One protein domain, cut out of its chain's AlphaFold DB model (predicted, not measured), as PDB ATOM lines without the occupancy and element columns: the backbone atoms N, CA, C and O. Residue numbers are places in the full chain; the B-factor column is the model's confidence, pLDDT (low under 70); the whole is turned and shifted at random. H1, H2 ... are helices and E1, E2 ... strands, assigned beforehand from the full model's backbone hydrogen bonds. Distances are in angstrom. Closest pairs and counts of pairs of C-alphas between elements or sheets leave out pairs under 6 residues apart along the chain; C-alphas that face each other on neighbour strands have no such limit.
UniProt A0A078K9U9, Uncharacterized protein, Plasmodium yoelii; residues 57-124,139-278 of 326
ATOM      1  N   TYR A  57     265.654 185.038  99.849       69.88
ATOM      2  CA  TYR A  57     266.749 185.316 100.767       69.88
ATOM      3  C   TYR A  57     266.583 184.295 101.877       69.88
ATOM      4  O   TYR A  57     265.706 184.450 102.714       69.88
ATOM      5  N   THR A  58     267.336 183.207 101.844       69.50
ATOM      6  CA  THR A  58     267.394 182.247 102.948       69.50
ATOM      7  C   THR A  58     268.860 182.100 103.310       69.50
ATOM      8  O   THR A  58     269.591 181.550 102.486       69.50
ATOM      9  N   PRO A  59     269.317 182.641 104.455       74.12
ATOM     10  CA  PRO A  59     270.679 182.402 104.909       74.12
ATOM     11  C   PRO A  59     270.893 180.905 105.079       74.12
ATOM     12  O   PRO A  59     270.015 180.212 105.601       74.12
ATOM     13  N   GLU A  60     272.071 180.438 104.694       82.62
ATOM     14  CA  GLU A  60     272.569 179.173 105.206       82.62
ATOM     15  C   GLU A  60     273.066 179.424 106.633       82.62
ATOM     16  O   GLU A  60     273.885 180.319 106.861       82.62
ATOM     17  N   ILE A  61     272.513 178.691 107.599       84.94
ATOM     18  CA  ILE A  61     272.857 178.810 109.017       84.94
ATOM     19  C   ILE A  61     273.284 177.431 109.494       84.94
ATOM     20  O   ILE A  61     272.476 176.507 109.509       84.94
ATOM     21  N   ASN A  62     274.537 177.321 109.918       85.75
ATOM     22  CA  ASN A  62     275.112 176.095 110.453       85.75
ATOM     23  C   ASN A  62     275.637 176.350 111.866       85.75
ATOM     24  O   ASN A  62     276.096 177.450 112.167       85.75
ATOM     25  N   ILE A  63     275.597 175.344 112.736       86.88
ATOM     26  CA  ILE A  63     276.255 175.428 114.043       86.88
ATOM     27  C   ILE A  63     277.737 175.091 113.888       86.88
ATOM     28  O   ILE A  63     278.105 174.146 113.195       86.88
ATOM     29  N   MET A  64     278.579 175.869 114.558       86.88
ATOM     30  CA  MET A  64     279.964 175.523 114.838       86.88
ATOM     31  C   MET A  64     280.015 174.886 116.222       86.88
ATOM     32  O   MET A  64     279.607 175.513 117.204       86.88
ATOM     33  N   GLU A  65     280.494 173.645 116.292       84.25
ATOM     34  CA  GLU A  65     280.689 172.967 117.571       84.25
ATOM     35  C   GLU A  65     281.639 173.776 118.456       84.25
ATOM     36  O   GLU A  65     282.607 174.380 117.988       84.25
ATOM     37  N   ASN A  66     281.306 173.837 119.742       85.31
ATOM     38  CA  ASN A  66     282.071 174.567 120.736       85.31
ATOM     39  C   ASN A  66     282.372 173.626 121.900       85.31
ATOM     40  O   ASN A  66     281.527 173.400 122.770       85.31
ATOM     41  N   ASP A  67     283.588 173.092 121.894       83.69
ATOM     42  CA  ASP A  67     284.070 172.107 122.861       83.69
ATOM     43  C   ASP A  67     284.253 172.663 124.279       83.69
ATOM     44  O   ASP A  67     284.438 171.877 125.218       83.69
ATOM     45  N   ASP A  68     284.184 173.986 124.443       88.12
ATOM     46  CA  ASP A  68     284.271 174.668 125.736       88.12
ATOM     47  C   ASP A  68     282.919 174.711 126.458       88.12
ATOM     48  O   ASP A  68     282.846 175.010 127.652       88.12
ATOM     49  N   ASN A  69     281.826 174.396 125.756       92.31
ATOM     50  CA  ASN A  69     280.505 174.332 126.361       92.31
ATOM     51  C   ASN A  69     280.429 173.137 127.320       92.31
ATOM     52  O   ASN A  69     280.419 171.978 126.894       92.31
ATOM     53  N   ILE A  70     280.317 173.431 128.617       94.50
ATOM     54  CA  ILE A  70     280.151 172.437 129.680       94.50
ATOM     55  C   ILE A  70     278.855 172.721 130.442       94.50
ATOM     56  O   ILE A  70     278.640 173.825 130.948       94.50
ATOM     57  N   PHE A  71     277.999 171.708 130.543       95.56
ATOM     58  CA  PHE A  71     276.843 171.695 131.431       95.56
ATOM     59  C   PHE A  71     277.202 170.973 132.731       95.56
ATOM     60  O   PHE A  71     277.741 169.871 132.717       95.56
ATOM     61  N   ASN A  72     276.899 171.584 133.865       95.75
ATOM     62  CA  ASN A  72     277.336 171.143 135.180       95.75
ATOM     63  C   ASN A  72     276.149 170.708 136.039       95.75
ATOM     64  O   ASN A  72     275.087 171.331 136.008       95.75
ATOM     65  N   PHE A  73     276.375 169.680 136.853       96.06
ATOM     66  CA  PHE A  73     275.551 169.271 137.984       96.06
ATOM     67  C   PHE A  73     276.427 169.305 139.234       96.06
ATOM     68  O   PHE A  73     277.341 168.493 139.356       96.06
ATOM     69  N   ILE A  74     276.168 170.232 140.155       94.50
ATOM     70  CA  ILE A  74     277.019 170.459 141.335       94.50
ATOM     71  C   ILE A  74     276.210 170.545 142.626       94.50
ATOM     72  O   ILE A  74     275.044 170.950 142.613       94.50
ATOM     73  N   LEU A  75     276.842 170.210 143.752       93.00
ATOM     74  CA  LEU A  75     276.295 170.458 145.080       93.00
ATOM     75  C   LEU A  75     277.049 171.626 145.727       93.00
ATOM     76  O   LEU A  75     278.228 171.516 146.049       93.00
ATOM     77  N   LYS A  76     276.363 172.745 145.968       90.94
ATOM     78  CA  LYS A  76     276.935 173.925 146.636       90.94
ATOM     79  C   LYS A  76     276.012 174.385 147.752       90.94
ATOM     80  O   LYS A  76     274.808 174.498 147.543       90.94
ATOM     81  N   ASP A  77     276.554 174.621 148.943       89.56
ATOM     82  CA  ASP A  77     275.785 175.066 150.117       89.56
ATOM     83  C   ASP A  77     274.535 174.205 150.388       89.56
ATOM     84  O   ASP A  77     273.449 174.711 150.685       89.56
ATOM     85  N   ASN A  78     274.681 172.881 150.244       89.88
ATOM     86  CA  ASN A  78     273.607 171.888 150.384       89.88
ATOM     87  C   ASN A  78     272.434 172.063 149.392       89.88
ATOM     88  O   ASN A  78     271.317 171.605 149.638       89.88
ATOM     89  N   LYS A  79     272.679 172.733 148.265       94.00
ATOM     90  CA  LYS A  79     271.733 172.913 147.162       94.00
ATOM     91  C   LYS A  79     272.310 172.305 145.896       94.00
ATOM     92  O   LYS A  79     273.482 172.501 145.582       94.00
ATOM     93  N   VAL A  80     271.471 171.588 145.158       95.25
ATOM     94  CA  VAL A  80     271.841 171.094 143.832       95.25
ATOM     95  C   VAL A  80     271.661 172.218 142.831       95.25
ATOM     96  O   VAL A  80     270.572 172.780 142.720       95.25
ATOM     97  N   ILE A  81     272.734 172.541 142.123       95.44
ATOM     98  CA  ILE A  81     272.759 173.541 141.064       95.44
ATOM     99  C   ILE A  81     273.012 172.817 139.748       95.44
ATOM    100  O   ILE A  81     273.875 171.940 139.672       95.44
ATOM    101  N   ILE A  82     272.263 173.191 138.714       95.56
ATOM    102  CA  ILE A  82     272.505 172.721 137.351       95.56
ATOM    103  C   ILE A  82     272.623 173.899 136.390       95.56
ATOM    104  O   ILE A  82     271.957 174.918 136.583       95.56
ATOM    105  N   GLY A  83     273.410 173.747 135.331       94.88
ATOM    106  CA  GLY A  83     273.497 174.750 134.273       94.88
ATOM    107  C   GLY A  83     274.883 174.876 133.656       94.88
ATOM    108  O   GLY A  83     275.779 174.085 133.921       94.88
ATOM    109  N   GLY A  84     275.069 175.889 132.823       93.62
ATOM    110  CA  GLY A  84     276.312 176.151 132.109       93.62
ATOM    111  C   GLY A  84     276.217 177.436 131.300       93.62
ATOM    112  O   GLY A  84     275.122 177.868 130.937       93.62
ATOM    113  N   LYS A  85     277.365 178.042 130.998       92.81
ATOM    114  CA  LYS A  85     277.463 179.154 130.045       92.81
ATOM    115  C   LYS A  85     277.690 178.601 128.647       92.81
ATOM    116  O   LYS A  85     278.825 178.501 128.196       92.81
ATOM    117  N   LEU A  86     276.607 178.195 127.989       93.56
ATOM    118  CA  LEU A  86     276.677 177.607 126.657       93.56
ATOM    119  C   LEU A  86     276.662 178.725 125.612       93.56
ATOM    120  O   LEU A  86     275.720 179.514 125.539       93.56
ATOM    121  N   ASN A  87     277.711 178.796 124.801       93.81
ATOM    122  CA  ASN A  87     277.834 179.734 123.692       93.81
ATOM    123  C   ASN A  87     277.601 178.974 122.386       93.81
ATOM    124  O   ASN A  87     278.423 178.142 121.987       93.81
ATOM    125  N   ILE A  88     276.468 179.242 121.735       93.00
ATOM    126  CA  ILE A  88     276.077 178.596 120.481       93.00
ATOM    127  C   ILE A  88     276.604 179.454 119.335       93.00
ATOM    128  O   ILE A  88     276.063 180.522 119.047       93.00
ATOM    129  N   ASN A  89     277.672 178.999 118.688       93.50
ATOM    130  CA  ASN A  89     278.277 179.715 117.573       93.50
ATOM    131  C   ASN A  89     277.570 179.327 116.274       93.50
ATOM    132  O   ASN A  89     277.614 178.179 115.843       93.50
ATOM    133  N   LEU A  90     276.910 180.294 115.647       91.62
ATOM    134  CA  LEU A  90     276.292 180.149 114.340       91.62
ATOM    135  C   LEU A  90     277.230 180.663 113.264       91.62
ATOM    136  O   LEU A  90     277.652 181.816 113.303       91.62
ATOM    137  N   ASN A  91     277.474 179.834 112.262       90.38
ATOM    138  CA  ASN A  91     278.049 180.242 111.002       90.38
ATOM    139  C   ASN A  91     276.928 180.612 110.024       90.38
ATOM    140  O   ASN A  91     276.123 179.760 109.649       90.38
ATOM    141  N   ILE A  92     276.874 181.880 109.624       88.62
ATOM    142  CA  ILE A  92     275.842 182.413 108.737       88.62
ATOM    143  C   ILE A  92     276.487 182.832 107.423       88.62
ATOM    144  O   ILE A  92     277.310 183.755 107.394       88.62
ATOM    145  N   THR A  93     276.068 182.195 106.335       87.19
ATOM    146  CA  THR A  93     276.553 182.496 104.987       87.19
ATOM    147  C   THR A  93     275.509 183.286 104.205       87.19
ATOM    148  O   THR A  93     274.324 182.942 104.154       87.19
ATOM    149  N   ASN A  94     275.959 184.379 103.588       84.69
ATOM    150  CA  ASN A  94     275.175 185.152 102.636       84.69
ATOM    151  C   ASN A  94     275.656 184.914 101.208       84.69
ATOM    152  O   ASN A  94     276.667 185.486 100.790       84.69
ATOM    153  N   ASP A  95     274.861 184.158 100.459       79.56
ATOM    154  CA  ASP A  95     275.078 183.899  99.033       79.56
ATOM    155  C   ASP A  95     274.363 184.903  98.118       79.56
ATOM    156  O   ASP A  95     274.391 184.791  96.893       79.56
ATOM    157  N   THR A  96     273.694 185.903  98.693       76.62
ATOM    158  CA  THR A  96     272.966 186.921  97.934       76.62
ATOM    159  C   THR A  96     273.826 188.157  97.686       76.62
ATOM    160  O   THR A  96     274.702 188.512  98.471       76.62
ATOM    161  N   LEU A  97     273.522 188.885  96.609       78.56
ATOM    162  CA  LEU A  97     274.191 190.142  96.247       78.56
ATOM    163  C   LEU A  97     273.650 191.365  97.011       78.56
ATOM    164  O   LEU A  97     273.868 192.502  96.596       78.56
ATOM    165  N   LEU A  98     272.901 191.155  98.098       80.00
ATOM    166  CA  LEU A  98     272.303 192.225  98.891       80.00
ATOM    167  C   LEU A  98     272.506 191.978 100.381       80.00
ATOM    168  O   LEU A  98     272.429 190.855 100.876       80.00
ATOM    169  N   SER A  99     272.719 193.065 101.117       86.12
ATOM    170  CA  SER A  99     272.628 193.018 102.572       86.12
ATOM    171  C   SER A  99     271.170 192.859 102.980       86.12
ATOM    172  O   SER A  99     270.282 193.513 102.420       86.12
ATOM    173  N   TYR A 100     270.935 192.070 104.015       86.62
ATOM    174  CA  TYR A 100     269.625 191.932 104.631       86.62
ATOM    175  C   TYR A 100     269.757 191.790 106.142       86.62
ATOM    176  O   TYR A 100     270.842 191.598 106.686       86.62
ATOM    177  N   THR A 101     268.632 191.929 106.824       89.75
ATOM    178  CA  THR A 101     268.515 191.684 108.250       89.75
ATOM    179  C   THR A 101     267.678 190.435 108.446       89.75
ATOM    180  O   THR A 101     266.539 190.391 107.979       89.75
ATOM    181  N   LEU A 102     268.243 189.426 109.100       89.19
ATOM    182  CA  LEU A 102     267.507 188.261 109.572       89.19
ATOM    183  C   LEU A 102     266.889 188.592 110.928       89.19
ATOM    184  O   LEU A 102     267.577 189.086 111.823       89.19
ATOM    185  N   HIS A 103     265.603 188.303 111.061       91.62
ATOM    186  CA  HIS A 103     264.870 188.434 112.304       91.62
ATOM    187  C   HIS A 103     264.268 187.087 112.694       91.62
ATOM    188  O   HIS A 103     263.628 186.442 111.861       91.62
ATOM    189  N   ALA A 104     264.428 186.717 113.960       92.25
ATOM    190  CA  ALA A 104     263.665 185.660 114.611       92.25
ATOM    191  C   ALA A 104     262.952 186.282 115.810       92.25
ATOM    192  O   ALA A 104     263.618 186.746 116.734       92.25
ATOM    193  N   LYS A 105     261.616 186.335 115.777       91.38
ATOM    194  CA  LYS A 105     260.827 186.874 116.901       91.38
ATOM    195  C   LYS A 105     260.622 185.864 118.023       91.38
ATOM    196  O   LYS A 105     260.141 186.216 119.090       91.38
ATOM    197  N   SER A 106     260.930 184.599 117.764       91.62
ATOM    198  CA  SER A 106     260.893 183.568 118.784       91.62
ATOM    199  C   SER A 106     262.102 182.663 118.624       91.62
ATOM    200  O   SER A 106     262.289 182.011 117.597       91.62
ATOM    201  N   VAL A 107     262.936 182.657 119.655       93.00
ATOM    202  CA  VAL A 107     264.067 181.755 119.828       93.00
ATOM    203  C   VAL A 107     263.736 180.846 120.999       93.00
ATOM    204  O   VAL A 107     263.465 181.320 122.102       93.00
ATOM    205  N   LYS A 108     263.730 179.538 120.753       94.12
ATOM    206  CA  LYS A 108     263.419 178.516 121.760       94.12
ATOM    207  C   LYS A 108     264.557 177.522 121.871       94.12
ATOM    208  O   LYS A 108     265.230 177.252 120.880       94.12
ATOM    209  N   TYR A 109     264.730 176.946 123.052       94.38
ATOM    210  CA  TYR A 109     265.770 175.956 123.310       94.38
ATOM    211  C   TYR A 109     265.141 174.645 123.733       94.38
ATOM    212  O   TYR A 109     264.195 174.639 124.521       94.38
ATOM    213  N   PHE A 110     265.674 173.538 123.237       93.06
ATOM    214  CA  PHE A 110     265.192 172.210 123.590       93.06
ATOM    215  C   PHE A 110     266.333 171.334 124.070       93.06
ATOM    216  O   PHE A 110     267.453 171.450 123.588       93.06
ATOM    217  N   TYR A 111     266.030 170.430 124.992       91.75
ATOM    218  CA  TYR A 111     266.881 169.312 125.376       91.75
ATOM    219  C   TYR A 111     266.368 168.014 124.736       91.75
ATOM    220  O   TYR A 111     265.157 167.760 124.710       91.75
ATOM    221  N   TYR A 112     267.302 167.187 124.261       86.94
ATOM    222  CA  TYR A 112     267.038 165.876 123.675       86.94
ATOM    223  C   TYR A 112     267.518 164.734 124.577       86.94
ATOM    224  O   TYR A 112     268.726 164.511 124.683       86.94
ATOM    225  N   PRO A 113     266.597 163.966 125.186       78.56
ATOM    226  CA  PRO A 113     266.956 162.815 125.996       78.56
ATOM    227  C   PRO A 113     267.513 161.666 125.144       78.56
ATOM    228  O   PRO A 113     266.799 161.068 124.337       78.56
ATOM    229  N   MET A 114     268.779 161.310 125.370       71.19
ATOM    230  CA  MET A 114     269.461 160.198 124.701       71.19
ATOM    231  C   MET A 114     268.974 158.843 125.227       71.19
ATOM    232  O   MET A 114     268.743 157.907 124.459       71.19
ATOM    233  N   GLY A 115     268.794 158.733 126.548       56.53
ATOM    234  CA  GLY A 115     268.422 157.501 127.242       56.53
ATOM    235  C   GLY A 115     266.978 157.036 127.033       56.53
ATOM    236  O   GLY A 115     266.650 155.922 127.440       56.53
ATOM    237  N   ALA A 116     266.125 157.847 126.399       52.44
ATOM    238  CA  ALA A 116     264.757 157.463 126.045       52.44
ATOM    239  C   ALA A 116     264.688 156.705 124.706       52.44
ATOM    240  O   ALA A 116     263.866 155.802 124.563       52.44
ATOM    241  N   ASN A 117     265.561 157.030 123.742       52.03
ATOM    242  CA  ASN A 117     265.732 156.267 122.507       52.03
ATOM    243  C   ASN A 117     267.076 156.620 121.816       52.03
ATOM    244  O   ASN A 117     267.200 157.704 121.248       52.03
ATOM    245  N   PRO A 118     268.076 155.721 121.783       49.34
ATOM    246  CA  PRO A 118     269.372 155.997 121.157       49.34
ATOM    247  C   PRO A 118     269.310 156.139 119.623       49.34
ATOM    248  O   PRO A 118     270.250 156.667 119.032       49.34
ATOM    249  N   THR A 119     268.217 155.732 118.957       49.94
ATOM    250  CA  THR A 119     268.043 155.968 117.508       49.94
ATOM    251  C   THR A 119     267.735 157.430 117.170       49.94
ATOM    252  O   THR A 119     267.790 157.805 116.001       49.94
ATOM    253  N   CYS A 120     267.458 158.270 118.175       50.38
ATOM    254  CA  CYS A 120     267.130 159.690 118.033       50.38
ATOM    255  C   CYS A 120     268.217 160.537 117.346       50.38
ATOM    256  O   CYS A 120     267.881 161.526 116.702       50.38
ATOM    257  N   PHE A 121     269.498 160.160 117.434       53.62
ATOM    258  CA  PHE A 121     270.588 160.916 116.793       53.62
ATOM    259  C   PHE A 121     270.888 160.475 115.364       53.62
ATOM    260  O   PHE A 121     271.381 161.271 114.570       53.62
ATOM    261  N   LEU A 122     270.561 159.229 115.015       50.62
ATOM    262  CA  LEU A 122     270.912 158.640 113.721       50.62
ATOM    263  C   LEU A 122     270.052 159.169 112.559       50.62
ATOM    264  O   LEU A 122     270.440 159.001 111.408       50.62
ATOM    265  N   TYR A 123     268.914 159.820 112.835       48.25
ATOM    266  CA  TYR A 123     267.922 160.180 111.810       48.25
ATOM    267  C   TYR A 123     267.828 161.669 111.446       48.25
ATOM    268  O   TYR A 123     267.166 162.004 110.465       48.25
ATOM    269  N   ASN A 124     268.542 162.566 112.136       46.00
ATOM    270  CA  ASN A 124     268.593 163.988 111.747       46.00
ATOM    271  C   ASN A 124     269.476 164.255 110.507       46.00
ATOM    272  O   ASN A 124     269.554 165.387 110.042       46.00
ATOM    273  N   HIS A 139     260.191 162.986 121.694       69.81
ATOM    274  CA  HIS A 139     260.533 163.395 123.042       69.81
ATOM    275  C   HIS A 139     261.673 164.399 122.979       69.81
ATOM    276  O   HIS A 139     262.838 164.022 122.926       69.81
ATOM    277  N   LYS A 140     261.308 165.679 122.977       83.50
ATOM    278  CA  LYS A 140     262.191 166.793 123.319       83.50
ATOM    279  C   LYS A 140     261.492 167.660 124.354       83.50
ATOM    280  O   LYS A 140     260.261 167.712 124.387       83.50
ATOM    281  N   SER A 141     262.273 168.321 125.191       89.69
ATOM    282  CA  SER A 141     261.760 169.178 126.255       89.69
ATOM    283  C   SER A 141     262.189 170.614 126.005       89.69
ATOM    284  O   SER A 141     263.384 170.878 125.932       89.69
ATOM    285  N   GLU A 142     261.235 171.532 125.872       93.44
ATOM    286  CA  GLU A 142     261.507 172.968 125.796       93.44
ATOM    287  C   GLU A 142     262.051 173.454 127.143       93.44
ATOM    288  O   GLU A 142     261.498 173.142 128.198       93.44
ATOM    289  N   ILE A 143     263.141 174.215 127.115       93.75
ATOM    290  CA  ILE A 143     263.650 174.926 128.286       93.75
ATOM    291  C   ILE A 143     262.778 176.166 128.460       93.75
ATOM    292  O   ILE A 143     262.746 177.031 127.583       93.75
ATOM    293  N   ALA A 144     262.051 176.242 129.575       91.75
ATOM    294  CA  ALA A 144     261.153 177.356 129.845       91.75
ATOM    295  C   ALA A 144     261.901 178.696 129.889       91.75
ATOM    296  O   ALA A 144     263.018 178.789 130.404       91.75
ATOM    297  N   ILE A 145     261.238 179.756 129.421       88.56
ATOM    298  CA  ILE A 145     261.716 181.125 129.623       88.56
ATOM    299  C   ILE A 145     261.706 181.411 131.140       88.56
ATOM    300  O   ILE A 145     260.653 181.268 131.770       88.56
ATOM    301  N   PRO A 146     262.844 181.801 131.744       84.31
ATOM    302  CA  PRO A 146     262.944 182.078 133.170       84.31
ATOM    303  C   PRO A 146     262.003 183.199 133.604       84.31
ATOM    304  O   PRO A 146     261.775 184.156 132.864       84.31
ATOM    305  N   LEU A 147     261.517 183.124 134.845       79.81
ATOM    306  CA  LEU A 147     260.652 184.161 135.426       79.81
ATOM    307  C   LEU A 147     261.357 185.520 135.509       79.81
ATOM    308  O   LEU A 147     260.760 186.568 135.262       79.81
ATOM    309  N   ASN A 148     262.641 185.498 135.856       81.56
ATOM    310  CA  ASN A 148     263.506 186.660 135.839       81.56
ATOM    311  C   ASN A 148     264.108 186.807 134.436       81.56
ATOM    312  O   ASN A 148     265.175 186.274 134.142       81.56
ATOM    313  N   GLN A 149     263.391 187.505 133.558       63.62
ATOM    314  CA  GLN A 149     263.826 187.792 132.189       63.62
ATOM    315  C   GLN A 149     265.207 188.469 132.193       63.62
ATOM    316  O   GLN A 149     265.329 189.665 132.451       63.62
ATOM    317  N   ASN A 150     266.257 187.689 131.933       66.00
ATOM    318  CA  ASN A 150     267.619 188.173 131.759       66.00
ATOM    319  C   ASN A 150     268.080 187.815 130.344       66.00
ATOM    320  O   ASN A 150     268.657 186.749 130.117       66.00
ATOM    321  N   GLU A 151     267.800 188.709 129.393       61.06
ATOM    322  CA  GLU A 151     268.118 188.514 127.970       61.06
ATOM    323  C   GLU A 151     269.622 188.326 127.713       61.06
ATOM    324  O   GLU A 151     269.999 187.673 126.744       61.06
ATOM    325  N   ASN A 152     270.490 188.816 128.610       67.31
ATOM    326  CA  ASN A 152     271.939 188.635 128.487       67.31
ATOM    327  C   ASN A 152     272.364 187.164 128.622       67.31
ATOM    328  O   ASN A 152     273.421 186.790 128.121       67.31
ATOM    329  N   GLY A 153     271.567 186.347 129.319       79.31
ATOM    330  CA  GLY A 153     271.835 184.924 129.511       79.31
ATOM    331  C   GLY A 153     270.971 184.012 128.645       79.31
ATOM    332  O   GLY A 153     271.386 182.901 128.353       79.31
ATOM    333  N   LEU A 154     269.787 184.451 128.218       86.25
ATOM    334  CA  LEU A 154     268.892 183.638 127.397       86.25
ATOM    335  C   LEU A 154     268.288 184.481 126.278       86.25
ATOM    336  O   LEU A 154     267.377 185.274 126.507       86.25
ATOM    337  N   THR A 155     268.779 184.287 125.057       89.31
ATOM    338  CA  THR A 155     268.267 185.016 123.890       89.31
ATOM    339  C   THR A 155     266.901 184.476 123.468       89.31
ATOM    340  O   THR A 155     266.793 183.297 123.139       89.31
ATOM    341  N   THR A 156     265.878 185.331 123.442       91.12
ATOM    342  CA  THR A 156     264.499 185.008 123.018       91.12
ATOM    343  C   THR A 156     264.138 185.583 121.648       91.12
ATOM    344  O   THR A 156     263.210 185.094 121.005       91.12
ATOM    345  N   GLU A 157     264.892 186.576 121.170       91.69
ATOM    346  CA  GLU A 157     264.751 187.196 119.852       91.69
ATOM    347  C   GLU A 157     266.124 187.446 119.229       91.69
ATOM    348  O   GLU A 157     267.100 187.721 119.924       91.69
ATOM    349  N   ILE A 158     266.210 187.385 117.899       90.31
ATOM    350  CA  ILE A 158     267.453 187.633 117.165       90.31
ATOM    351  C   ILE A 158     267.235 188.686 116.085       90.31
ATOM    352  O   ILE A 158     266.268 188.645 115.321       90.31
ATOM    353  N   PHE A 159     268.203 189.596 115.986       90.69
ATOM    354  CA  PHE A 159     268.303 190.622 114.956       90.69
ATOM    355  C   PHE A 159     269.727 190.633 114.387       90.69
ATOM    356  O   PHE A 159     270.664 191.068 115.056       90.69
ATOM    357  N   LEU A 160     269.905 190.178 113.142       89.38
ATOM    358  CA  LEU A 160     271.230 190.036 112.526       89.38
ATOM    359  C   LEU A 160     271.321 190.774 111.206       89.38
ATOM    360  O   LEU A 160     270.677 190.402 110.229       89.38
ATOM    361  N   LYS A 161     272.182 191.791 111.159       89.06
ATOM    362  CA  LYS A 161     272.527 192.500 109.923       89.06
ATOM    363  C   LYS A 161     273.603 191.725 109.175       89.06
ATOM    364  O   LYS A 161     274.781 191.790 109.520       89.06
ATOM    365  N   ILE A 162     273.199 191.048 108.113       86.19
ATOM    366  CA  ILE A 162     274.065 190.215 107.293       86.19
ATOM    367  C   ILE A 162     274.480 191.021 106.061       86.19
ATOM    368  O   ILE A 162     273.656 191.441 105.243       86.19
ATOM    369  N   LYS A 163     275.782 191.297 105.959       86.19
ATOM    370  CA  LYS A 163     276.371 192.017 104.823       86.19
ATOM    371  C   LYS A 163     276.528 191.076 103.628       86.19
ATOM    372  O   LYS A 163     276.548 189.860 103.794       86.19
ATOM    373  N   TYR A 164     276.648 191.635 102.430       83.75
ATOM    374  CA  TYR A 164     277.053 190.886 101.238       83.75
ATOM    375  C   TYR A 164     278.480 191.250 100.825       83.75
ATOM    376  O   TYR A 164     279.019 192.288 101.225       83.75
ATOM    377  N   ARG A 165     279.077 190.405  99.983       76.12
ATOM    378  CA  ARG A 165     280.313 190.682  99.247       76.12
ATOM    379  C   ARG A 165     280.098 190.284  97.784       76.12
ATOM    380  O   ARG A 165     279.484 189.267  97.503       76.12
ATOM    381  N   LEU A 166     280.586 191.105  96.853       70.62
ATOM    382  CA  LEU A 166     280.332 190.937  95.410       70.62
ATOM    383  C   LEU A 166     280.992 189.689  94.805       70.62
ATOM    384  O   LEU A 166     280.453 189.110  93.871       70.62
ATOM    385  N   LEU A 167     282.175 189.316  95.300       73.88
ATOM    386  CA  LEU A 167     283.032 188.306  94.661       73.88
ATOM    387  C   LEU A 167     283.038 186.952  95.374       73.88
ATOM    388  O   LEU A 167     283.393 185.947  94.769       73.88
ATOM    389  N   LYS A 168     282.712 186.928  96.666       76.12
ATOM    390  CA  LYS A 168     282.717 185.724  97.502       76.12
ATOM    391  C   LYS A 168     281.565 185.810  98.498       76.12
ATOM    392  O   LYS A 168     281.278 186.929  98.927       76.12
ATOM    393  N   PRO A 169     280.966 184.678  98.905       76.00
ATOM    394  CA  PRO A 169     280.005 184.659  99.998       76.00
ATOM    395  C   PRO A 169     280.567 185.360 101.235       76.00
ATOM    396  O   PRO A 169     281.765 185.281 101.531       76.00
ATOM    397  N   PHE A 170     279.709 186.101 101.931       78.81
ATOM    398  CA  PHE A 170     280.075 186.680 103.217       78.81
ATOM    399  C   PHE A 170     279.702 185.699 104.320       78.81
ATOM    400  O   PHE A 170     278.541 185.315 104.436       78.81
ATOM    401  N   THR A 171     280.691 185.337 105.125       82.69
ATOM    402  CA  THR A 171     280.541 184.438 106.264       82.69
ATOM    403  C   THR A 171     280.647 185.253 107.546       82.69
ATOM    404  O   THR A 171     281.584 186.041 107.708       82.69
ATOM    405  N   TYR A 172     279.674 185.095 108.435       84.12
ATOM    406  CA  TYR A 172     279.584 185.805 109.704       84.12
ATOM    407  C   TYR A 172     279.340 184.820 110.836       84.12
ATOM    408  O   TYR A 172     278.409 184.020 110.761       84.12
ATOM    409  N   ILE A 173     280.155 184.914 111.886       89.50
ATOM    410  CA  ILE A 173     279.968 184.124 113.098       89.50
ATOM    411  C   ILE A 173     279.145 184.951 114.082       89.50
ATOM    412  O   ILE A 173     279.513 186.079 114.415       89.50
ATOM    413  N   TYR A 174     278.032 184.389 114.540       91.12
ATOM    414  CA  TYR A 174     277.184 184.975 115.568       91.12
ATOM    415  C   TYR A 174     277.053 184.027 116.751       91.12
ATOM    416  O   TYR A 174     276.670 182.877 116.571       91.12
ATOM    417  N   THR A 175     277.317 184.513 117.957       92.31
ATOM    418  CA  THR A 175     277.179 183.711 119.174       92.31
ATOM    419  C   THR A 175     275.853 184.012 119.856       92.31
ATOM    420  O   THR A 175     275.583 185.161 120.206       92.31
ATOM    421  N   ILE A 176     275.049 182.974 120.077       92.44
ATOM    422  CA  ILE A 176     273.833 183.035 120.890       92.44
ATOM    423  C   ILE A 176     274.164 182.528 122.299       92.44
ATOM    424  O   ILE A 176     274.576 181.370 122.436       92.44
ATOM    425  N   PRO A 177     273.991 183.349 123.349       91.94
ATOM    426  CA  PRO A 177     274.135 182.893 124.723       91.94
ATOM    427  C   PRO A 177     272.924 182.054 125.166       91.94
ATOM    428  O   PRO A 177     271.778 182.509 125.132       91.94
ATOM    429  N   LEU A 178     273.213 180.835 125.626       93.44
ATOM    430  CA  LEU A 178     272.338 179.972 126.420       93.44
ATOM    431  C   LEU A 178     273.024 179.721 127.772       93.44
ATOM    432  O   LEU A 178     273.647 178.691 128.025       93.44
ATOM    433  N   HIS A 179     272.980 180.727 128.632       93.31
ATOM    434  CA  HIS A 179     273.567 180.708 129.962       93.31
ATOM    435  C   HIS A 179     272.495 180.361 130.985       93.31
ATOM    436  O   HIS A 179     271.542 181.112 131.216       93.31
ATOM    437  N   LEU A 180     272.668 179.195 131.592       93.06
ATOM    438  CA  LEU A 180     271.717 178.585 132.505       93.06
ATOM    439  C   LEU A 180     272.371 178.394 133.872       93.06
ATOM    440  O   LEU A 180     273.523 177.977 133.951       93.06
ATOM    441  N   GLY A 181     271.621 178.640 134.937       93.62
ATOM    442  CA  GLY A 181     272.013 178.343 136.308       93.62
ATOM    443  C   GLY A 181     270.780 178.265 137.197       93.62
ATOM    444  O   GLY A 181     270.120 179.269 137.448       93.62
ATOM    445  N   TYR A 182     270.449 177.066 137.665       93.81
ATOM    446  CA  TYR A 182     269.227 176.806 138.420       93.81
ATOM    447  C   TYR A 182     269.517 176.042 139.697       93.81
ATOM    448  O   TYR A 182     270.222 175.036 139.681       93.81
ATOM    449  N   ILE A 183     268.888 176.468 140.790       94.25
ATOM    450  CA  ILE A 183     268.803 175.677 142.017       94.25
ATOM    451  C   ILE A 183     267.641 174.695 141.865       94.25
ATOM    452  O   ILE A 183     266.489 175.104 141.715       94.25
ATOM    453  N   ILE A 184     267.932 173.400 141.934       95.31
ATOM    454  CA  ILE A 184     266.939 172.347 141.742       95.31
ATOM    455  C   ILE A 184     266.311 171.950 143.072       95.31
ATOM    456  O   ILE A 184     266.967 171.490 144.005       95.31
ATOM    457  N   LEU A 185     264.991 172.118 143.136       92.75
ATOM    458  CA  LEU A 185     264.163 171.711 144.263       92.75
ATOM    459  C   LEU A 185     263.722 170.249 144.115       92.75
ATOM    460  O   LEU A 185     263.641 169.706 143.012       92.75
ATOM    461  N   ASN A 186     263.332 169.622 145.229       90.81
ATOM    462  CA  ASN A 186     262.798 168.253 145.228       90.81
ATOM    463  C   ASN A 186     261.581 168.073 144.297       90.81
ATOM    464  O   ASN A 186     261.386 166.986 143.758       90.81
ATOM    465  N   SER A 187     260.785 169.125 144.072       92.31
ATOM    466  CA  SER A 187     259.652 169.126 143.132       92.31
ATOM    467  C   SER A 187     260.067 168.941 141.670       92.31
ATOM    468  O   SER A 187     259.318 168.348 140.896       92.31
ATOM    469  N   HIS A 188     261.257 169.413 141.295       92.19
ATOM    470  CA  HIS A 188     261.781 169.386 139.922       92.19
ATOM    471  C   HIS A 188     262.738 168.215 139.679       92.19
ATOM    472  O   HIS A 188     263.064 167.893 138.542       92.19
ATOM    473  N   LYS A 189     263.148 167.512 140.737       92.19
ATOM    474  CA  LYS A 189     264.068 166.369 140.677       92.19
ATOM    475  C   LYS A 189     263.687 165.320 139.625       92.19
ATOM    476  O   LYS A 189     264.531 164.924 138.831       92.19
ATOM    477  N   ARG A 190     262.420 164.885 139.592       90.25
ATOM    478  CA  ARG A 190     261.958 163.834 138.658       90.25
ATOM    479  C   ARG A 190     261.997 164.273 137.197       90.25
ATOM    480  O   ARG A 190     262.179 163.443 136.314       90.25
ATOM    481  N   GLU A 191     261.797 165.561 136.958       90.69
ATOM    482  CA  GLU A 191     261.815 166.173 135.632       90.69
ATOM    483  C   GLU A 191     263.247 166.269 135.088       90.69
ATOM    484  O   GLU A 191     263.507 165.897 133.947       90.69
ATOM    485  N   ILE A 192     264.194 166.674 135.936       94.00
ATOM    486  CA  ILE A 192     265.615 166.823 135.580       94.00
ATOM    487  C   ILE A 192     266.372 165.488 135.581       94.00
ATOM    488  O   ILE A 192     267.444 165.377 134.993       94.00
ATOM    489  N   GLN A 193     265.803 164.441 136.179       92.06
ATOM    490  CA  GLN A 193     266.436 163.127 136.287       92.06
ATOM    491  C   GLN A 193     266.920 162.566 134.937       92.06
ATOM    492  O   GLN A 193     267.983 161.955 134.900       92.06
ATOM    493  N   SER A 194     266.189 162.771 133.834       89.06
ATOM    494  CA  SER A 194     266.636 162.326 132.500       89.06
ATOM    495  C   SER A 194     267.920 163.030 132.059       89.06
ATOM    496  O   SER A 194     268.858 162.365 131.630       89.06
ATOM    497  N   LEU A 195     267.982 164.354 132.248       92.12
ATOM    498  CA  LEU A 195     269.147 165.184 131.932       92.12
ATOM    499  C   LEU A 195     270.370 164.729 132.739       92.12
ATOM    500  O   LEU A 195     271.452 164.555 132.187       92.12
ATOM    501  N   TYR A 196     270.181 164.468 134.036       94.38
ATOM    502  CA  TYR A 196     271.231 163.926 134.902       94.38
ATOM    503  C   TYR A 196     271.683 162.524 134.461       94.38
ATOM    504  O   TYR A 196     272.881 162.263 134.364       94.38
ATOM    505  N   ASN A 197     270.744 161.620 134.166       90.31
ATOM    506  CA  ASN A 197     271.061 160.251 133.758       90.31
ATOM    507  C   ASN A 197     271.867 160.224 132.452       90.31
ATOM    508  O   ASN A 197     272.818 159.451 132.340       90.31
ATOM    509  N   ASP A 198     271.495 161.062 131.481       88.31
ATOM    510  CA  ASP A 198     272.214 161.181 130.214       88.31
ATOM    511  C   ASP A 198     273.612 161.758 130.426       88.31
ATOM    512  O   ASP A 198     274.587 161.182 129.948       88.31
ATOM    513  N   CYS A 199     273.722 162.825 131.218       91.38
ATOM    514  CA  CYS A 199     275.001 163.422 131.584       91.38
ATOM    515  C   CYS A 199     275.944 162.393 132.222       91.38
ATOM    516  O   CYS A 199     277.066 162.217 131.762       91.38
ATOM    517  N   LYS A 200     275.466 161.650 133.226       90.31
ATOM    518  CA  LYS A 200     276.258 160.643 133.943       90.31
ATOM    519  C   LYS A 200     276.658 159.454 133.072       90.31
ATOM    520  O   LYS A 200     277.701 158.846 133.294       90.31
ATOM    521  N   ARG A 201     275.804 159.064 132.122       88.56
ATOM    522  CA  ARG A 201     276.038 157.889 131.276       88.56
ATOM    523  C   ARG A 201     276.912 158.195 130.065       88.56
ATOM    524  O   ARG A 201     277.692 157.334 129.665       88.56
ATOM    525  N   PHE A 202     276.734 159.363 129.455       86.12
ATOM    526  CA  PHE A 202     277.322 159.693 128.156       86.12
ATOM    527  C   PHE A 202     278.334 160.841 128.214       86.12
ATOM    528  O   PHE A 202     279.035 161.053 127.230       86.12
ATOM    529  N   ASN A 203     278.425 161.579 129.329       87.06
ATOM    530  CA  ASN A 203     279.245 162.790 129.496       87.06
ATOM    531  C   ASN A 203     278.983 163.883 128.443       87.06
ATOM    532  O   ASN A 203     279.783 164.806 128.278       87.06
ATOM    533  N   ILE A 204     277.862 163.785 127.730       87.25
ATOM    534  CA  ILE A 204     277.454 164.675 126.648       87.25
ATOM    535  C   ILE A 204     275.948 164.882 126.765       87.25
ATOM    536  O   ILE A 204     275.201 163.946 127.051       87.25
ATOM    537  N   LEU A 205     275.509 166.114 126.532       90.56
ATOM    538  CA  LEU A 205     274.103 166.474 126.403       90.56
ATOM    539  C   LEU A 205     273.854 167.099 125.037       90.56
ATOM    540  O   LEU A 205     274.717 167.782 124.490       90.56
ATOM    541  N   TYR A 206     272.652 166.884 124.510       89.62
ATOM    542  CA  TYR A 206     272.230 167.444 123.234       89.62
ATOM    543  C   TYR A 206     271.096 168.431 123.426       89.62
ATOM    544  O   TYR A 206     270.085 168.143 124.074       89.62
ATOM    545  N   PHE A 207     271.268 169.579 122.794       91.81
ATOM    546  CA  PHE A 207     270.318 170.668 122.802       91.81
ATOM    547  C   PHE A 207     270.014 171.097 121.366       91.81
ATOM    548  O   PHE A 207     270.779 170.813 120.447       91.81
ATOM    549  N   SER A 208     268.906 171.799 121.156       91.75
ATOM    550  CA  SER A 208     268.707 172.596 119.947       91.75
ATOM    551  C   SER A 208     268.343 174.026 120.275       91.75
ATOM    552  O   SER A 208     267.826 174.331 121.351       91.75
ATOM    553  N   VAL A 209     268.591 174.887 119.296       93.44
ATOM    554  CA  VAL A 209     267.980 176.205 119.189       93.44
ATOM    555  C   VAL A 209     267.030 176.207 117.993       93.44
ATOM    556  O   VAL A 209     267.386 175.776 116.896       93.44
ATOM    557  N   LEU A 210     265.803 176.666 118.217       92.31
ATOM    558  CA  LEU A 210     264.759 176.813 117.211       92.31
ATOM    559  C   LEU A 210     264.515 178.296 116.958       92.31
ATOM    560  O   LEU A 210     264.136 179.024 117.875       92.31
ATOM    561  N   PHE A 211     264.658 178.714 115.705       91.19
ATOM    562  CA  PHE A 211     264.221 180.020 115.230       91.19
ATOM    563  C   PHE A 211     262.843 179.895 114.580       91.19
ATOM    564  O   PHE A 211     262.694 179.241 113.541       91.19
ATOM    565  N   ASP A 212     261.848 180.527 115.196       87.94
ATOM    566  CA  ASP A 212     260.464 180.598 114.724       87.94
ATOM    567  C   ASP A 212     260.073 182.055 114.418       87.94
ATOM    568  O   ASP A 212     260.771 183.009 114.783       87.94
ATOM    569  N   GLU A 213     258.963 182.225 113.697       88.56
ATOM    570  CA  GLU A 213     258.488 183.533 113.218       88.56
ATOM    571  C   GLU A 213     259.564 184.319 112.445       88.56
ATOM    572  O   GLU A 213     259.792 185.520 112.646       88.56
ATOM    573  N   LEU A 214     260.254 183.610 111.554       88.44
ATOM    574  CA  LEU A 214     261.363 184.151 110.792       88.44
ATOM    575  C   LEU A 214     260.891 185.156 109.749       88.44
ATOM    576  O   LEU A 214     259.980 184.905 108.959       88.44
ATOM    577  N   TYR A 215     261.583 186.285 109.673       87.88
ATOM    578  CA  TYR A 215     261.439 187.182 108.539       87.88
ATOM    579  C   TYR A 215     262.755 187.851 108.192       87.88
ATOM    580  O   TYR A 215     263.609 188.119 109.034       87.88
ATOM    581  N   ILE A 216     262.905 188.153 106.913       86.19
ATOM    582  CA  ILE A 216     264.064 188.847 106.382       86.19
ATOM    583  C   ILE A 216     263.618 190.199 105.868       86.19
ATOM    584  O   ILE A 216     262.604 190.326 105.180       86.19
ATOM    585  N   SER A 217     264.369 191.232 106.224       87.44
ATOM    586  CA  SER A 217     264.115 192.591 105.772       87.44
ATOM    587  C   SER A 217     265.342 193.169 105.078       87.44
ATOM    588  O   SER A 217     266.478 193.001 105.516       87.44
ATOM    589  N   ASN A 218     265.132 193.864 103.969       83.31
ATOM    590  CA  ASN A 218     266.139 194.715 103.348       83.31
ATOM    591  C   ASN A 218     265.507 196.075 103.003       83.31
ATOM    592  O   ASN A 218     264.346 196.329 103.318       83.31
ATOM    593  N   LYS A 219     266.258 196.973 102.353       81.69
ATOM    594  CA  LYS A 219     265.743 198.303 101.968       81.69
ATOM    595  C   LYS A 219     264.573 198.259 100.970       81.69
ATOM    596  O   LYS A 219     263.928 199.280 100.771       81.69
ATOM    597  N   ILE A 220     264.342 197.124 100.314       79.81
ATOM    598  CA  ILE A 220     263.410 196.976  99.188       79.81
ATOM    599  C   ILE A 220     262.136 196.246  99.629       79.81
ATOM    600  O   ILE A 220     261.040 196.635  99.237       79.81
ATOM    601  N   LYS A 221     262.266 195.184 100.431       80.00
ATOM    602  CA  LYS A 221     261.158 194.327 100.854       80.00
ATOM    603  C   LYS A 221     261.387 193.686 102.221       80.00
ATOM    604  O   LYS A 221     262.514 193.514 102.686       80.00
ATOM    605  N   LYS A 222     260.271 193.274 102.819       85.44
ATOM    606  CA  LYS A 222     260.198 192.358 103.956       85.44
ATOM    607  C   LYS A 222     259.564 191.054 103.474       85.44
ATOM    608  O   LYS A 222     258.537 191.097 102.802       85.44
ATOM    609  N   ILE A 223     260.179 189.925 103.797       82.94
ATOM    610  CA  ILE A 223     259.724 188.587 103.415       82.94
ATOM    611  C   ILE A 223     259.602 187.769 104.690       82.94
ATOM    612  O   ILE A 223     260.583 187.631 105.418       82.94
ATOM    613  N   ASN A 224     258.417 187.234 104.953       81.50
ATOM    614  CA  ASN A 224     258.254 186.244 106.010       81.50
ATOM    615  C   ASN A 224     258.699 184.884 105.471       81.50
ATOM    616  O   ASN A 224     258.449 184.566 104.308       81.50
ATOM    617  N   ASN A 225     259.392 184.120 106.303       74.31
ATOM    618  CA  ASN A 225     259.808 182.770 105.991       74.31
ATOM    619  C   ASN A 225     258.964 181.813 106.832       74.31
ATOM    620  O   ASN A 225     259.069 181.817 108.054       74.31
ATOM    621  N   ASP A 226     258.149 180.998 106.169       69.81
ATOM    622  CA  ASP A 226     257.318 179.995 106.844       69.81
ATOM    623  C   ASP A 226     258.145 178.784 107.315       69.81
ATOM    624  O   ASP A 226     257.648 177.923 108.042       69.81
ATOM    625  N   LYS A 227     259.420 178.694 106.903       71.00
ATOM    626  CA  LYS A 227     260.344 177.673 107.399       71.00
ATOM    627  C   LYS A 227     260.761 177.984 108.830       71.00
ATOM    628  O   LYS A 227     260.948 179.137 109.202       71.00
ATOM    629  N   ARG A 228     261.005 176.920 109.586       79.38
ATOM    630  CA  ARG A 228     261.621 176.953 110.911       79.38
ATOM    631  C   ARG A 228     263.031 176.394 110.809       79.38
ATOM    632  O   ARG A 228     263.233 175.402 110.113       79.38
ATOM    633  N   TYR A 229     263.984 177.015 111.496       83.38
ATOM    634  CA  TYR A 229     265.342 176.482 111.599       83.38
ATOM    635  C   TYR A 229     265.538 175.918 112.996       83.38
ATOM    636  O   TYR A 229     265.578 176.677 113.960       83.38
ATOM    637  N   GLU A 230     265.642 174.597 113.097       88.50
ATOM    638  CA  GLU A 230     266.061 173.915 114.317       88.50
ATOM    639  C   GLU A 230     267.485 173.407 114.122       88.50
ATOM    640  O   GLU A 230     267.748 172.615 113.219       88.50
ATOM    641  N   LEU A 231     268.405 173.887 114.952       88.75
ATOM    642  CA  LEU A 231     269.816 173.542 114.873       88.75
ATOM    643  C   LEU A 231     270.226 172.829 116.156       88.75
ATOM    644  O   LEU A 231     270.058 173.375 117.246       88.75
ATOM    645  N   ILE A 232     270.749 171.612 116.018       88.19
ATOM    646  CA  ILE A 232     271.159 170.759 117.137       88.19
ATOM    647  C   ILE A 232     272.646 170.967 117.416       88.19
ATOM    648  O   ILE A 232     273.455 171.023 116.493       88.19
ATOM    649  N   PHE A 233     273.001 171.040 118.693       88.06
ATOM    650  CA  PHE A 233     274.375 171.068 119.171       88.06
ATOM    651  C   PHE A 233     274.542 170.152 120.375       88.06
ATOM    652  O   PHE A 233     273.577 169.800 121.060       88.06
ATOM    653  N   SER A 234     275.785 169.767 120.631       89.44
ATOM    654  CA  SER A 234     276.155 169.026 121.827       89.44
ATOM    655  C   SER A 234     276.975 169.904 122.767       89.44
ATOM    656  O   SER A 234     277.567 170.906 122.359       89.44
ATOM    657  N   CYS A 235     276.983 169.550 124.045       91.06
ATOM    658  CA  CYS A 235     277.924 170.093 125.009       91.06
ATOM    659  C   CYS A 235     278.440 168.982 125.920       91.06
ATOM    660  O   CYS A 235     277.767 167.970 126.146       91.06
ATOM    661  N   LYS A 236     279.648 169.180 126.449       92.06
ATOM    662  CA  LYS A 236     280.214 168.294 127.464       92.06
ATOM    663  C   LYS A 236     279.405 168.418 128.743       92.06
ATOM    664  O   LYS A 236     278.785 169.449 129.010       92.06
ATOM    665  N   CYS A 237     279.440 167.374 129.554       92.69
ATOM    666  CA  CYS A 237     278.722 167.361 130.810       92.69
ATOM    667  C   CYS A 237     279.608 166.934 131.979       92.69
ATOM    668  O   CYS A 237     280.438 166.036 131.842       92.69
ATOM    669  N   PHE A 238     279.424 167.590 133.124       93.75
ATOM    670  CA  PHE A 238     280.131 167.319 134.370       93.75
ATOM    671  C   PHE A 238     279.133 167.080 135.508       93.75
ATOM    672  O   PHE A 238     278.197 167.860 135.696       93.75
ATOM    673  N   VAL A 239     279.354 166.015 136.282       94.12
ATOM    674  CA  VAL A 239     278.564 165.665 137.469       94.12
ATOM    675  C   VAL A 239     279.495 165.559 138.666       94.12
ATOM    676  O   VAL A 239     280.431 164.768 138.651       94.12
ATOM    677  N   ASP A 240     279.217 166.339 139.702       91.75
ATOM    678  CA  ASP A 240     279.839 166.203 141.018       91.75
ATOM    679  C   ASP A 240     279.329 164.930 141.715       91.75
ATOM    680  O   ASP A 240     278.118 164.709 141.817       91.75
ATOM    681  N   ASP A 241     280.249 164.119 142.241       87.31
ATOM    682  CA  ASP A 241     279.964 162.863 142.946       87.31
ATOM    683  C   ASP A 241     278.945 163.042 144.088       87.31
ATOM    684  O   ASP A 241     278.151 162.148 144.393       87.31
ATOM    685  N   ASN A 242     278.909 164.226 144.708       89.94
ATOM    686  CA  ASN A 242     278.011 164.523 145.826       89.94
ATOM    687  C   ASN A 242     276.542 164.724 145.406       89.94
ATOM    688  O   ASN A 242     275.644 164.737 146.255       89.94
ATOM    689  N   VAL A 243     276.276 164.873 144.108       93.00
ATOM    690  CA  VAL A 243     274.939 165.141 143.557       93.00
ATOM    691  C   VAL A 243     274.145 163.851 143.319       93.00
ATOM    692  O   VAL A 243     272.914 163.875 143.260       93.00
ATOM    693  N   ASP A 244     274.819 162.701 143.280       92.19
ATOM    694  CA  ASP A 244     274.221 161.384 143.037       92.19
ATOM    695  C   ASP A 244     273.070 161.048 143.992       92.19
ATOM    696  O   ASP A 244     272.013 160.566 143.578       92.19
ATOM    697  N   ASN A 245     273.242 161.362 145.276       90.62
ATOM    698  CA  ASN A 245     272.229 161.110 146.301       90.62
ATOM    699  C   ASN A 245     270.942 161.906 146.054       90.62
ATOM    700  O   ASN A 245     269.849 161.471 146.435       90.62
ATOM    701  N   PHE A 246     271.053 163.067 145.406       93.56
ATOM    702  CA  PHE A 246     269.897 163.866 145.050       93.56
ATOM    703  C   PHE A 246     269.143 163.262 143.867       93.56
ATOM    704  O   PHE A 246     267.920 163.233 143.920       93.56
ATOM    705  N   PHE A 247     269.802 162.718 142.842       92.81
ATOM    706  CA  PHE A 247     269.138 162.180 141.643       92.81
ATOM    707  C   PHE A 247     268.944 160.659 141.679       92.81
ATOM    708  O   PHE A 247     269.491 159.912 140.872       92.81
ATOM    709  N   ASN A 248     268.080 160.198 142.583       88.75
ATOM    710  CA  ASN A 248     267.758 158.776 142.768       88.75
ATOM    711  C   ASN A 248     266.300 158.398 142.431       88.75
ATOM    712  O   ASN A 248     265.759 157.438 142.980       88.75
ATOM    713  N   SER A 249     265.627 159.172 141.578       87.12
ATOM    714  CA  SER A 249     264.211 158.960 141.249       87.12
ATOM    715  C   SER A 249     264.000 158.414 139.839       87.12
ATOM    716  O   SER A 249     264.907 158.424 139.016       87.12
ATOM    717  N   SER A 250     262.788 157.940 139.534       86.06
ATOM    718  CA  SER A 250     262.429 157.587 138.157       86.06
ATOM    719  C   SER A 250     262.132 158.851 137.338       86.06
ATOM    720  O   SER A 250     261.365 159.701 137.823       86.06
ATOM    721  N   PRO A 251     262.678 158.961 136.112       85.88
ATOM    722  CA  PRO A 251     262.489 160.132 135.267       85.88
ATOM    723  C   PRO A 251     261.026 160.324 134.864       85.88
ATOM    724  O   PRO A 251     260.272 159.363 134.702       85.88
ATOM    725  N   VAL A 252     260.630 161.585 134.702       84.56
ATOM    726  CA  VAL A 252     259.339 161.988 134.138       84.56
ATOM    727  C   VAL A 252     259.604 162.907 132.957       84.56
ATOM    728  O   VAL A 252     260.175 163.982 133.120       84.56
ATOM    729  N   HIS A 253     259.166 162.492 131.772       80.50
ATOM    730  CA  HIS A 253     259.272 163.312 130.572       80.50
ATOM    731  C   HIS A 253     258.180 164.379 130.565       80.50
ATOM    732  O   HIS A 253     256.991 164.065 130.645       80.50
ATOM    733  N   LYS A 254     258.593 165.642 130.462       85.50
ATOM    734  CA  LYS A 254     257.705 166.783 130.250       85.50
ATOM    735  C   LYS A 254     258.044 167.474 128.937       85.50
ATOM    736  O   LYS A 254     259.204 167.512 128.536       85.50
ATOM    737  N   ASN A 255     257.035 168.070 128.311       87.69
ATOM    738  CA  ASN A 255     257.226 168.881 127.108       87.69
ATOM    739  C   ASN A 255     257.974 170.185 127.405       87.69
ATOM    740  O   ASN A 255     258.649 170.699 126.525       87.69
ATOM    741  N   ILE A 256     257.854 170.701 128.631       91.44
ATOM    742  CA  ILE A 256     258.538 171.902 129.112       91.44
ATOM    743  C   ILE A 256     259.227 171.542 130.429       91.44
ATOM    744  O   ILE A 256     258.620 170.886 131.283       91.44
ATOM    745  N   ILE A 257     260.485 171.950 130.574       93.25
ATOM    746  CA  ILE A 257     261.296 171.757 131.776       93.25
ATOM    747  C   ILE A 257     261.795 173.094 132.325       93.25
ATOM    748  O   ILE A 257     261.829 174.096 131.614       93.25
ATOM    749  N   LEU A 258     262.204 173.090 133.594       92.25
ATOM    750  CA  LEU A 258     262.717 174.241 134.342       92.25
ATOM    751  C   LEU A 258     261.698 175.379 134.483       92.25
ATOM    752  O   LEU A 258     262.043 176.527 134.757       92.25
ATOM    753  N   GLU A 259     260.418 175.041 134.343       91.69
ATOM    754  CA  GLU A 259     259.320 175.978 134.505       91.69
ATOM    755  C   GLU A 259     259.239 176.479 135.956       91.69
ATOM    756  O   GLU A 259     259.404 175.718 136.921       91.69
ATOM    757  N   ASN A 260     258.942 177.772 136.108       89.44
ATOM    758  CA  ASN A 260     258.825 178.469 137.391       89.44
ATOM    759  C   ASN A 260     260.114 178.504 138.236       89.44
ATOM    760  O   ASN A 260     260.047 178.720 139.446       89.44
ATOM    761  N   LEU A 261     261.284 178.304 137.621       89.94
ATOM    762  CA  LEU A 261     262.577 178.516 138.268       89.94
ATOM    763  C   LEU A 261     263.198 179.844 137.818       89.94
ATOM    764  O   LEU A 261     263.060 180.265 136.668       89.94
ATOM    765  N   ASN A 262     263.909 180.493 138.740       90.75
ATOM    766  CA  ASN A 262     264.732 181.655 138.419       90.75
ATOM    767  C   ASN A 262     266.064 181.185 137.834       90.75
ATOM    768  O   ASN A 262     266.701 180.297 138.403       90.75
ATOM    769  N   ASN A 263     266.480 181.805 136.735       91.00
ATOM    770  CA  ASN A 263     267.779 181.577 136.120       91.00
ATOM    771  C   ASN A 263     268.810 182.558 136.686       91.00
ATOM    772  O   ASN A 263     268.647 183.770 136.559       91.00
ATOM    773  N   ASP A 264     269.885 182.050 137.268       90.94
ATOM    774  CA  ASP A 264     271.051 182.830 137.674       90.94
ATOM    775  C   ASP A 264     272.325 182.162 137.138       90.94
ATOM    776  O   ASP A 264     272.878 181.264 137.779       90.94
ATOM    777  N   PRO A 265     272.811 182.593 135.959       88.69
ATOM    778  CA  PRO A 265     274.021 182.046 135.349       88.69
ATOM    779  C   PRO A 265     275.272 182.124 136.229       88.69
ATOM    780  O   PRO A 265     276.183 181.313 136.063       88.69
ATOM    781  N   ASN A 266     275.322 183.066 137.178       89.12
ATOM    782  CA  ASN A 266     276.487 183.242 138.045       89.12
ATOM    783  C   ASN A 266     276.642 182.089 139.043       89.12
ATOM    784  O   ASN A 266     277.731 181.866 139.565       89.12
ATOM    785  N   LEU A 267     275.586 181.298 139.269       88.50
ATOM    786  CA  LEU A 267     275.654 180.094 140.102       88.50
ATOM    787  C   LEU A 267     276.666 179.063 139.581       88.50
ATOM    788  O   LEU A 267     277.120 178.218 140.352       88.50
ATOM    789  N   VAL A 268     277.010 179.138 138.292       84.88
ATOM    790  CA  VAL A 268     277.917 178.211 137.607       84.88
ATOM    791  C   VAL A 268     279.299 178.844 137.348       84.88
ATOM    792  O   VAL A 268     280.237 178.142 136.985       84.88
ATOM    793  N   ASP A 269     279.473 180.150 137.586       69.75
ATOM    794  CA  ASP A 269     280.713 180.882 137.272       69.75
ATOM    795  C   ASP A 269     281.899 180.546 138.170       69.75
ATOM    796  O   ASP A 269     283.048 180.555 137.721       69.75
ATOM    797  N   ASP A 270     281.629 180.162 139.415       53.78
ATOM    798  CA  ASP A 270     282.669 179.785 140.374       53.78
ATOM    799  C   ASP A 270     283.426 178.498 139.969       53.78
ATOM    800  O   ASP A 270     284.432 178.135 140.587       53.78
ATOM    801  N   LEU A 271     282.981 177.812 138.909       53.81
ATOM    802  CA  LEU A 271     283.560 176.565 138.403       53.81
ATOM    803  C   LEU A 271     284.609 176.754 137.305       53.81
ATOM    804  O   LEU A 271     285.570 175.987 137.248       53.81
ATOM    805  N   ASN A 272     284.496 177.789 136.468       45.62
ATOM    806  CA  ASN A 272     285.467 178.013 135.385       45.62
ATOM    807  C   ASN A 272     286.859 178.397 135.920       45.62
ATOM    808  O   ASN A 272     287.869 178.144 135.265       45.62
ATOM    809  N   ASN A 273     286.920 178.914 137.152       39.19
ATOM    810  CA  ASN A 273     288.162 179.187 137.883       39.19
ATOM    811  C   ASN A 273     288.630 178.023 138.781       39.19
ATOM    812  O   ASN A 273     289.728 178.091 139.338       39.19
ATOM    813  N   SER A 274     287.825 176.968 138.954       37.28
ATOM    814  CA  SER A 274     288.115 175.849 139.867       37.28
ATOM    815  C   SER A 274     288.150 174.466 139.202       37.28
ATOM    816  O   SER A 274     288.536 173.499 139.858       37.28
ATOM    817  N   SER A 275     287.854 174.359 137.901       36.78
ATOM    818  CA  SER A 275     287.989 173.103 137.155       36.78
ATOM    819  C   SER A 275     289.448 172.600 137.152       36.78
ATOM    820  O   SER A 275     290.341 173.307 136.667       36.78
ATOM    821  N   PRO A 276     289.730 171.369 137.634       38.72
ATOM    822  CA  PRO A 276     291.069 170.768 137.597       38.72
ATOM    823  C   PRO A 276     291.600 170.596 136.168       38.72
ATOM    824  O   PRO A 276     292.809 170.539 135.954       38.72
ATOM    825  N   VAL A 277     290.695 170.560 135.184       42.25
ATOM    826  CA  VAL A 277     291.020 170.391 133.764       42.25
ATOM    827  C   VAL A 277     291.833 171.578 133.238       42.25
ATOM    828  O   VAL A 277     292.748 171.385 132.441       42.25
ATOM    829  N   ASN A 278     291.592 172.790 133.754       34.88
ATOM    830  CA  ASN A 278     292.332 173.983 133.334       34.88
ATOM    831  C   ASN A 278     293.665 174.162 134.084       34.88
ATOM    832  O   ASN A 278     294.581 174.790 133.566       34.88
TER     833      ASN A 278
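What this domain is: This is residues 57 to 124 and 139 to 278 of the 326 residues of an uncharacterized protein of Plasmodium yoelii (UniProt A0A078K9U9). One long, twisted sheet of ten strands is rolled lengthwise into a narrow, nearly closed barrel, with a gap between its edge strands E6 and E7. H1 packs on the inner face at one end, and the link of residues 240 to 264 wraps round that end; H2 crosses E3 and E7 on the opposite face, and residues 273 to 278 stick out. The printed part has 208 residues, with two named helices and ten named strands; along the chain H1 comes between E7 and E8, and H2 follows E10; the class is mostly strand, and in the branched sheet E2 and E10 are parallel while the other neighbour pairs are antiparallel. The whole is compact, with a radius of gyration of the C-alphas of 18.6 A, and its outline is elongated, 59 by 35 by 34 A.

How they stand to each other: Start at E1, residues 60 to 64, antiparallel to E3, residues 79 to 94; N 62 and O 91 are 2.9 A apart. E2, residues 70 to 76, is on the same side of E3 and forms a hairpin with it, N 74 to O 81 being 2.9 A. On the other side find E7, residues 170 to 184, antiparallel, with N 84 and O 180 at 2.8 A. E4, residues 100 to 112, bends by 64 degrees at residue 105; on one side it has E5, residues 141 to 143, and E6, residues 158 to 162, both antiparallel, with N 111 to O 141 at 2.8 A and N 102 to O 160 at 2.9 A. On its other side is antiparallel E8, residues 204 to 217, N 108 to O 210 being 3.0 A. E4 lies on one side of E8, and on the other side of E8 lie E9, residues 222 to 224, which forms a hairpin with E8, N 216 to O 223 being 2.8 A, and E10, residues 229 to 239, antiparallel to E8, N 207 to O 233 being 2.9 A. E10 is parallel to E2, N 71 to O 236 being 2.8 A. H1, residues 189 to 202, is on the sheet at a height of 6.9 A; its closest C-alphas to E10 are those of Cys 199 and Cys 237, 5.5 A. H2, residues 265 to 271, is on the opposite face, 7.2 A over the sheet and across the strands, at 77 degrees to E3 on the local plane. Within hydrogen-bond range are 8 of 10 O i to N i+4 pairs in H1 and 0 of 3 in H2, which has 3 of 4 O i to N i+3 pairs.

Where its parts are: Find C-alpha 60 at (272.569, 179.173, 105.206), where E1 begins. E3 runs 46.3 A, E7 43.2 A, E8 37.3 A, E4 32.4 A, E10 31.0 A and H1 19.4 A. H2 ends at C-alpha 271, (283.560, 176.565, 138.403).

The domain as a whole: The C-alphas farthest apart, those of Ile 220 and Asn 245, are 59.9 A apart. Residues 125 to 138 are not printed, and C-alphas 124 and 139 are 13.9 A apart across the cut. The links E5 to E6 and E10 to H2 are long. The model's mean pLDDT over the printed part is 83.7; residues 115 to 124 and 269 to 278 are among those under 70.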